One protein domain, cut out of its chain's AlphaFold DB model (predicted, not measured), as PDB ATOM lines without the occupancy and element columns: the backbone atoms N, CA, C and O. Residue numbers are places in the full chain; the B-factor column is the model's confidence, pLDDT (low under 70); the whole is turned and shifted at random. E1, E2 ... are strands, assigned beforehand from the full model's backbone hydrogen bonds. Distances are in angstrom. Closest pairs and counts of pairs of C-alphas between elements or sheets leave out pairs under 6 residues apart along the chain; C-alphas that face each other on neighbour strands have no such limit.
ATOM      1  N   LYS A 142     132.566 184.426  30.972       96.50
ATOM      2  CA  LYS A 142     132.771 183.215  31.756       96.50
ATOM      3  C   LYS A 142     134.235 182.803  31.690       96.50
ATOM      4  O   LYS A 142     134.785 182.611  30.608       96.50
ATOM      5  N   LYS A 143     134.839 182.579  32.851       94.06
ATOM      6  CA  LYS A 143     136.164 181.972  32.963       94.06
ATOM      7  C   LYS A 143     136.084 180.455  32.780       94.06
ATOM      8  O   LYS A 143     135.285 179.787  33.436       94.06
ATOM      9  N   VAL A 144     136.919 179.915  31.896       95.62
ATOM     10  CA  VAL A 144     137.059 178.475  31.634       95.62
ATOM     11  C   VAL A 144     138.539 178.120  31.569       95.62
ATOM     12  O   VAL A 144     139.349 178.931  31.130       95.62
ATOM     13  N   PHE A 145     138.888 176.911  31.989       94.12
ATOM     14  CA  PHE A 145     140.246 176.387  31.925       94.12
ATOM     15  C   PHE A 145     140.350 175.233  30.928       94.12
ATOM     16  O   PHE A 145     139.411 174.450  30.790       94.12
ATOM     17  N   ASP A 146     141.491 175.132  30.256       92.94
ATOM     18  CA  ASP A 146     141.803 174.111  29.257       92.94
ATOM     19  C   ASP A 146     143.256 173.646  29.456       92.94
ATOM     20  O   ASP A 146     144.213 174.373  29.187       92.94
ATOM     21  N   GLY A 147     143.418 172.450  30.028       88.19
ATOM     22  CA  GLY A 147     144.729 171.845  30.301       88.19
ATOM     23  C   GLY A 147     145.521 172.445  31.475       88.19
ATOM     24  O   GLY A 147     146.663 172.051  31.689       88.19
ATOM     25  N   CYS A 148     144.942 173.370  32.242       89.62
ATOM     26  CA  CYS A 148     145.497 173.978  33.461       89.62
ATOM     27  C   CYS A 148     144.354 174.301  34.448       89.62
ATOM     28  O   CYS A 148     143.194 174.032  34.142       89.62
ATOM     29  N   SER A 149     144.645 174.835  35.636       89.69
ATOM     30  CA  SER A 149     143.625 175.123  36.668       89.69
ATOM     31  C   SER A 149     143.848 176.431  37.427       89.69
ATOM     32  O   SER A 149     142.931 176.913  38.094       89.69
ATOM     33  N   ILE A 150     145.036 177.026  37.316       84.50
ATOM     34  CA  ILE A 150     145.402 178.256  38.014       84.50
ATOM     35  C   ILE A 150     145.687 179.341  36.982       84.50
ATOM     36  O   ILE A 150     146.560 179.202  36.130       84.50
ATOM     37  N   ASP A 151     144.945 180.443  37.044       77.12
ATOM     38  CA  ASP A 151     145.229 181.612  36.222       77.12
ATOM     39  C   ASP A 151     146.339 182.458  36.837       77.12
ATOM     40  O   ASP A 151     146.442 182.632  38.051       77.12
ATOM     41  N   VAL A 152     147.134 183.060  35.968       66.50
ATOM     42  CA  VAL A 152     148.217 183.939  36.375       66.50
ATOM     43  C   VAL A 152     147.672 185.347  36.670       66.50
ATOM     44  O   VAL A 152     146.889 185.920  35.906       66.50
ATOM     45  N   ARG A 153     148.038 185.901  37.833       60.50
ATOM     46  CA  ARG A 153     147.543 187.189  38.349       60.50
ATOM     47  C   ARG A 153     148.488 188.340  37.981       60.50
ATOM     48  O   ARG A 153     149.193 188.835  38.851       60.50
ATOM     49  N   TYR A 154     148.484 188.781  36.723       61.16
ATOM     50  CA  TYR A 154     149.261 189.956  36.285       61.16
ATOM     51  C   TYR A 154     148.414 191.015  35.581       61.16
ATOM     52  O   TYR A 154     147.264 190.763  35.205       61.16
ATOM     53  N   SER A 155     149.003 192.206  35.396       63.25
ATOM     54  CA  SER A 155     148.426 193.263  34.564       63.25
ATOM     55  C   SER A 155     148.141 192.690  33.184       63.25
ATOM     56  O   SER A 155     149.009 192.130  32.525       63.25
ATOM     57  N   THR A 156     146.874 192.718  32.800       77.00
ATOM     58  CA  THR A 156     146.421 192.020  31.605       77.00
ATOM     59  C   THR A 156     146.542 192.945  30.406       77.00
ATOM     60  O   THR A 156     146.087 194.081  30.469       77.00
ATOM     61  N   LYS A 157     147.145 192.464  29.321       86.81
ATOM     62  CA  LYS A 157     147.092 193.086  28.000       86.81
ATOM     63  C   LYS A 157     146.080 192.313  27.160       86.81
ATOM     64  O   LYS A 157     146.117 191.080  27.131       86.81
ATOM     65  N   LEU A 158     145.185 193.038  26.490       92.88
ATOM     66  CA  LEU A 158     144.345 192.480  25.434       92.88
ATOM     67  C   LEU A 158     144.920 192.853  24.075       92.88
ATOM     68  O   LEU A 158     145.230 194.021  23.818       92.88
ATOM     69  N   ARG A 159     145.074 191.847  23.216       93.56
ATOM     70  CA  ARG A 159     145.635 191.990  21.871       93.56
ATOM     71  C   ARG A 159     144.792 191.206  20.869       93.56
ATOM     72  O   ARG A 159     144.257 190.162  21.238       93.56
ATOM     73  N   PRO A 160     144.654 191.666  19.617       95.38
ATOM     74  CA  PRO A 160     144.042 190.858  18.571       95.38
ATOM     75  C   PRO A 160     144.769 189.518  18.437       95.38
ATOM     76  O   PRO A 160     145.994 189.450  18.583       95.38
ATOM     77  N   TRP A 161     144.005 188.459  18.198       95.25
ATOM     78  CA  TRP A 161     144.495 187.092  18.091       95.25
ATOM     79  C   TRP A 161     143.860 186.365  16.910       95.25
ATOM     80  O   TRP A 161     142.932 186.865  16.273       95.25
ATOM     81  N   LEU A 162     144.373 185.167  16.651       94.75
ATOM     82  CA  LEU A 162     143.931 184.284  15.579       94.75
ATOM     83  C   LEU A 162     142.422 183.997  15.659       94.75
ATOM     84  O   LEU A 162     141.820 183.991  16.741       94.75
ATOM     85  N   ASP A 163     141.818 183.741  14.498       93.31
ATOM     86  CA  ASP A 163     140.379 183.506  14.313       93.31
ATOM     87  C   ASP A 163     139.475 184.645  14.825       93.31
ATOM     88  O   ASP A 163     138.357 184.403  15.291       93.31
ATOM     89  N   GLY A 164     139.963 185.890  14.820       93.44
ATOM     90  CA  GLY A 164     139.211 187.047  15.320       93.44
ATOM     91  C   GLY A 164     138.968 187.032  16.834       93.44
ATOM     92  O   GLY A 164     138.084 187.735  17.330       93.44
ATOM     93  N   LYS A 165     139.726 186.223  17.580       96.00
ATOM     94  CA  LYS A 165     139.667 186.171  19.044       96.00
ATOM     95  C   LYS A 165     140.596 187.219  19.652       96.00
ATOM     96  O   LYS A 165     141.321 187.925  18.955       96.00
ATOM     97  N   ILE A 166     140.578 187.328  20.976       96.06
ATOM     98  CA  ILE A 166     141.414 188.278  21.710       96.06
ATOM     99  C   ILE A 166     142.367 187.509  22.619       96.06
ATOM    100  O   ILE A 166     141.943 186.718  23.457       96.06
ATOM    101  N   LEU A 167     143.661 187.759  22.467       94.31
ATOM    102  CA  LEU A 167     144.696 187.250  23.346       94.31
ATOM    103  C   LEU A 167     144.626 188.009  24.663       94.31
ATOM    104  O   LEU A 167     144.593 189.238  24.690       94.31
ATOM    105  N   VAL A 168     144.635 187.252  25.748       91.75
ATOM    106  CA  VAL A 168     144.678 187.738  27.117       91.75
ATOM    107  C   VAL A 168     146.012 187.284  27.694       91.75
ATOM    108  O   VAL A 168     146.191 186.107  28.016       91.75
ATOM    109  N   MET A 169     146.963 188.204  27.806       83.00
ATOM    110  CA  MET A 169     148.302 187.893  28.304       83.00
ATOM    111  C   MET A 169     148.605 188.719  29.547       83.00
ATOM    112  O   MET A 169     148.308 189.913  29.606       83.00
ATOM    113  N   GLY A 170     149.165 188.075  30.565       67.12
ATOM    114  CA  GLY A 170     149.712 188.785  31.713       67.12
ATOM    115  C   GLY A 170     151.019 189.475  31.330       67.12
ATOM    116  O   GLY A 170     151.815 188.917  30.583       67.12
ATOM    117  N   ASN A 171     151.261 190.672  31.848       59.22
ATOM    118  CA  ASN A 171     152.568 191.306  31.777       59.22
ATOM    119  C   ASN A 171     153.530 190.543  32.702       59.22
ATOM    120  O   ASN A 171     153.133 190.174  33.810       59.22
ATOM    121  N   LYS A 172     154.789 190.335  32.306       56.31
ATOM    122  CA  LYS A 172     155.811 189.906  33.273       56.31
ATOM    123  C   LYS A 172     155.926 191.009  34.327       56.31
ATOM    124  O   LYS A 172     156.294 192.138  34.008       56.31
ATOM    125  N   LEU A 173     155.531 190.723  35.569       41.16
ATOM    126  CA  LEU A 173     155.742 191.669  36.659       41.16
ATOM    127  C   LEU A 173     157.241 191.754  36.927       41.16
ATOM    128  O   LEU A 173     157.857 190.770  37.317       41.16
ATOM    129  N   ASN A 174     157.760 192.964  36.752       39.28
ATOM    130  CA  ASN A 174     159.126 193.370  37.027       39.28
ATOM    131  C   ASN A 174     160.190 192.661  36.155       39.28
ATOM    132  O   ASN A 174     160.571 191.523  36.432       39.28
ATOM    133  N   PRO A 175     160.728 193.351  35.133       42.81
ATOM    134  CA  PRO A 175     161.828 192.851  34.312       42.81
ATOM    135  C   PRO A 175     163.093 192.487  35.108       42.81
ATOM    136  O   PRO A 175     164.006 191.890  34.543       42.81
ATOM    137  N   ASP A 176     163.192 192.911  36.373       41.97
ATOM    138  CA  ASP A 176     164.347 192.687  37.253       41.97
ATOM    139  C   ASP A 176     164.246 191.387  38.066       41.97
ATOM    140  O   ASP A 176     165.176 191.032  38.788       41.97
ATOM    141  N   ILE A 177     163.141 190.643  37.937       44.59
ATOM    142  CA  ILE A 177     163.092 189.248  38.378       44.59
ATOM    143  C   ILE A 177     163.597 188.396  37.212       44.59
ATOM    144  O   ILE A 177     162.822 187.887  36.397       44.59
ATOM    145  N   GLU A 178     164.922 188.262  37.119       37.53
ATOM    146  CA  GLU A 178     165.539 187.217  36.304       37.53
ATOM    147  C   GLU A 178     164.909 185.867  36.672       37.53
ATOM    148  O   GLU A 178     164.898 185.456  37.832       37.53
ATOM    149  N   GLY A 179     164.349 185.176  35.680       37.00
ATOM    150  CA  GLY A 179     163.874 183.808  35.869       37.00
ATOM    151  C   GLY A 179     162.432 183.645  36.345       37.00
ATOM    152  O   GLY A 179     162.090 182.544  36.774       37.00
ATOM    153  N   PHE A 180     161.549 184.647  36.216       46.12
ATOM    154  CA  PHE A 180     160.107 184.361  36.273       46.12
ATOM    155  C   PHE A 180     159.647 183.641  34.993       46.12
ATOM    156  O   PHE A 180     159.018 184.207  34.095       46.12
ATOM    157  N   ASP A 181     160.034 182.374  34.886       58.12
ATOM    158  CA  ASP A 181     159.588 181.467  33.846       58.12
ATOM    159  C   ASP A 181     158.194 180.955  34.215       58.12
ATOM    160  O   ASP A 181     158.000 180.339  35.263       58.12
ATOM    161  N   LEU A 182     157.210 181.187  33.350       59.34
ATOM    162  CA  LEU A 182     155.865 180.639  33.529       59.34
ATOM    163  C   LEU A 182     155.876 179.101  33.588       59.34
ATOM    164  O   LEU A 182     154.955 178.529  34.164       59.34
ATOM    165  N   ASP A 183     156.901 178.434  33.043       61.97
ATOM    166  CA  ASP A 183     157.088 176.983  33.185       61.97
ATOM    167  C   ASP A 183     157.561 176.583  34.598       61.97
ATOM    168  O   ASP A 183     157.266 175.476  35.055       61.97
ATOM    169  N   SER A 184     158.239 177.482  35.324       64.12
ATOM    170  CA  SER A 184     158.730 177.230  36.692       64.12
ATOM    171  C   SER A 184     157.619 177.220  37.745       64.12
ATOM    172  O   SER A 184     157.792 176.650  38.820       64.12
ATOM    173  N   LEU A 185     156.450 177.783  37.417       67.38
ATOM    174  CA  LEU A 185     155.272 177.758  38.288       67.38
ATOM    175  C   LEU A 185     154.658 176.361  38.414       67.38
ATOM    176  O   LEU A 185     153.823 176.120  39.280       67.38
ATOM    177  N   GLY A 186     155.102 175.418  37.587       70.19
ATOM    178  CA  GLY A 186     154.564 174.077  37.552       70.19
ATOM    179  C   GLY A 186     153.359 173.982  36.634       70.19
ATOM    180  O   GLY A 186     152.787 174.961  36.158       70.19
ATOM    181  N   SER A 187     152.978 172.740  36.355       79.06
ATOM    182  CA  SER A 187     152.029 172.476  35.283       79.06
ATOM    183  C   SER A 187     150.643 173.089  35.559       79.06
ATOM    184  O   SER A 187     149.954 173.510  34.643       79.06
ATOM    185  N   GLU A 188     150.203 173.242  36.801       84.12
ATOM    186  CA  GLU A 188     148.841 173.717  37.099       84.12
ATOM    187  C   GLU A 188     148.535 175.144  36.595       84.12
ATOM    188  O   GLU A 188     147.366 175.489  36.396       84.12
ATOM    189  N   TYR A 189     149.565 175.948  36.311       85.38
ATOM    190  CA  TYR A 189     149.431 177.336  35.882       85.38
ATOM    191  C   TYR A 189     149.188 177.473  34.377       85.38
ATOM    192  O   TYR A 189     149.853 176.875  33.530       85.38
ATOM    193  N   CYS A 190     148.214 178.310  34.041       86.56
ATOM    194  CA  CYS A 190     147.932 178.728  32.679       86.56
ATOM    195  C   CYS A 190     148.877 179.853  32.264       86.56
ATOM    196  O   CYS A 190     149.144 180.763  33.040       86.56
ATOM    197  N   GLN A 191     149.333 179.837  31.018       85.44
ATOM    198  CA  GLN A 191     150.347 180.776  30.526       85.44
ATOM    199  C   GLN A 191     149.733 181.959  29.778       85.44
ATOM    200  O   GLN A 191     150.300 183.046  29.749       85.44
ATOM    201  N   TYR A 192     148.556 181.751  29.193       88.62
ATOM    202  CA  TYR A 192     147.784 182.778  28.510       88.62
ATOM    203  C   TYR A 192     146.298 182.425  28.562       88.62
ATOM    204  O   TYR A 192     145.906 181.351  29.032       88.62
ATOM    205  N   ALA A 193     145.458 183.322  28.066       92.19
ATOM    206  CA  ALA A 193     144.074 183.009  27.779       92.19
ATOM    207  C   ALA A 193     143.631 183.601  26.443       92.19
ATOM    208  O   ALA A 193     144.278 184.478  25.875       92.19
ATOM    209  N   VAL A 194     142.510 183.094  25.941       94.69
ATOM    210  CA  VAL A 194     141.857 183.596  24.736       94.69
ATOM    211  C   VAL A 194     140.427 183.958  25.086       94.69
ATOM    212  O   VAL A 194     139.672 183.118  25.578       94.69
ATOM    213  N   LEU A 195     140.065 185.208  24.837       96.38
ATOM    214  CA  LEU A 195     138.712 185.716  24.951       96.38
ATOM    215  C   LEU A 195     137.997 185.561  23.604       96.38
ATOM    216  O   LEU A 195     138.382 186.155  22.597       96.38
ATOM    217  N   ASP A 196     136.931 184.768  23.619       97.44
ATOM    218  CA  ASP A 196     135.947 184.655  22.549       97.44
ATOM    219  C   ASP A 196     134.741 185.533  22.909       97.44
ATOM    220  O   ASP A 196     133.994 185.244  23.852       97.44
ATOM    221  N   THR A 197     134.573 186.635  22.179       96.12
ATOM    222  CA  THR A 197     133.519 187.628  22.433       96.12
ATOM    223  C   THR A 197     132.137 187.149  21.984       96.12
ATOM    224  O   THR A 197     131.133 187.572  22.556       96.12
ATOM    225  N   ILE A 198     132.062 186.211  21.034       96.69
ATOM    226  CA  ILE A 198     130.804 185.607  20.575       96.69
ATOM    227  C   ILE A 198     130.294 184.635  21.642       96.69
ATOM    228  O   ILE A 198     129.130 184.688  22.042       96.69
ATOM    229  N   ARG A 199     131.180 183.774  22.154       97.19
ATOM    230  CA  ARG A 199     130.872 182.816  23.232       97.19
ATOM    231  C   ARG A 199     130.898 183.438  24.625       97.19
ATOM    232  O   ARG A 199     130.560 182.756  25.593       97.19
ATOM    233  N   LYS A 200     131.332 184.695  24.745       97.38
ATOM    234  CA  LYS A 200     131.506 185.423  26.013       97.38
ATOM    235  C   LYS A 200     132.310 184.614  27.030       97.38
ATOM    236  O   LYS A 200     131.926 184.478  28.190       97.38
ATOM    237  N   THR A 201     133.393 184.002  26.566       97.19
ATOM    238  CA  THR A 201     134.188 183.065  27.359       97.19
ATOM    239  C   THR A 201     135.664 183.397  27.230       97.19
ATOM    240  O   THR A 201     136.171 183.544  26.121       97.19
ATOM    241  N   THR A 202     136.353 183.454  28.365       96.06
ATOM    242  CA  THR A 202     137.810 183.546  28.433       96.06
ATOM    243  C   THR A 202     138.358 182.176  28.804       96.06
ATOM    244  O   THR A 202     138.156 181.701  29.925       96.06
ATOM    245  N   THR A 203     139.026 181.523  27.856       95.31
ATOM    246  CA  THR A 203     139.621 180.196  28.043       95.31
ATOM    247  C   THR A 203     141.102 180.323  28.369       95.31
ATOM    248  O   THR A 203     141.885 180.747  27.523       95.31
ATOM    249  N   TYR A 204     141.480 179.934  29.581       92.44
ATOM    250  CA  TYR A 204     142.853 179.914  30.076       92.44
ATOM    251  C   TYR A 204     143.545 178.614  29.683       92.44
ATOM    252  O   TYR A 204     142.978 177.538  29.871       92.44
ATOM    253  N   LYS A 205     144.751 178.732  29.123       90.56
ATOM    254  CA  LYS A 205     145.455 177.657  28.419       90.56
ATOM    255  C   LYS A 205     146.937 177.616  28.765       90.56
ATOM    256  O   LYS A 205     147.532 178.616  29.177       90.56
ATOM    257  N   ARG A 206     147.553 176.460  28.526       88.12
ATOM    258  CA  ARG A 206     149.012 176.327  28.393       88.12
ATOM    259  C   ARG A 206     149.434 176.541  26.945       88.12
ATOM    260  O   ARG A 206     148.651 176.280  26.032       88.12
ATOM    261  N   LEU A 207     150.663 177.003  26.737       87.56
ATOM    262  CA  LEU A 207     151.223 177.103  25.393       87.56
ATOM    263  C   LEU A 207     151.481 175.697  24.848       87.56
ATOM    264  O   LEU A 207     152.124 174.883  25.510       87.56
TER     265      LEU A 207
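This is residues 142 to 207 of the 308 residues of an uncharacterized protein of Fibrobacter sp. UWB8 (UniProt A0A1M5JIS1). Little of this domain is regular structure: it is one small, strongly twisted sheet of five short strands, with a long loop between E3 and E4 whose residues 174 to 179 stick out. The 66 printed residues hold E1 to E5 and no named helix; the mixed sheet runs E1 E5 E4 E3 E2. It is all strand, with 25 residues in named elements, and compact, with a radius of gyration of the C-alphas of 12.2 A and spans of 38 by 22 by 17 A.

Find C-alpha 142 at (132.771, 183.215, 31.756); E1 runs from there to 146, 13.1 A. Next come E2, residues 156 to 160, 13.3 A, and E3, 166 to 170, 13.0 A. E4, 192 to 196, spans 13.4 A; E5, 201 to 205, spans 12.5 A and ends at (145.455, 177.657, 28.419).

Edge strand E1 is parallel to E5, at 26 degrees; look for N 144 and O 202, 2.9 A apart. E2 to E5 form a meander, each strand the antiparallel neighbour of the one before: N 157 and O 169 are 2.8 A apart, N 168 and O 193 2.8 A, N 194 and O 203 2.9 A. E1 and E2 are apart.

The printed part has no cut. The link from E3 to E4 is long, 21 residues. The C-alphas of Glu 178 and Ile 198, the two farthest apart, are 38.2 A apart. The pLDDT is under 70 at residues 152 to 155 and 170 to 185.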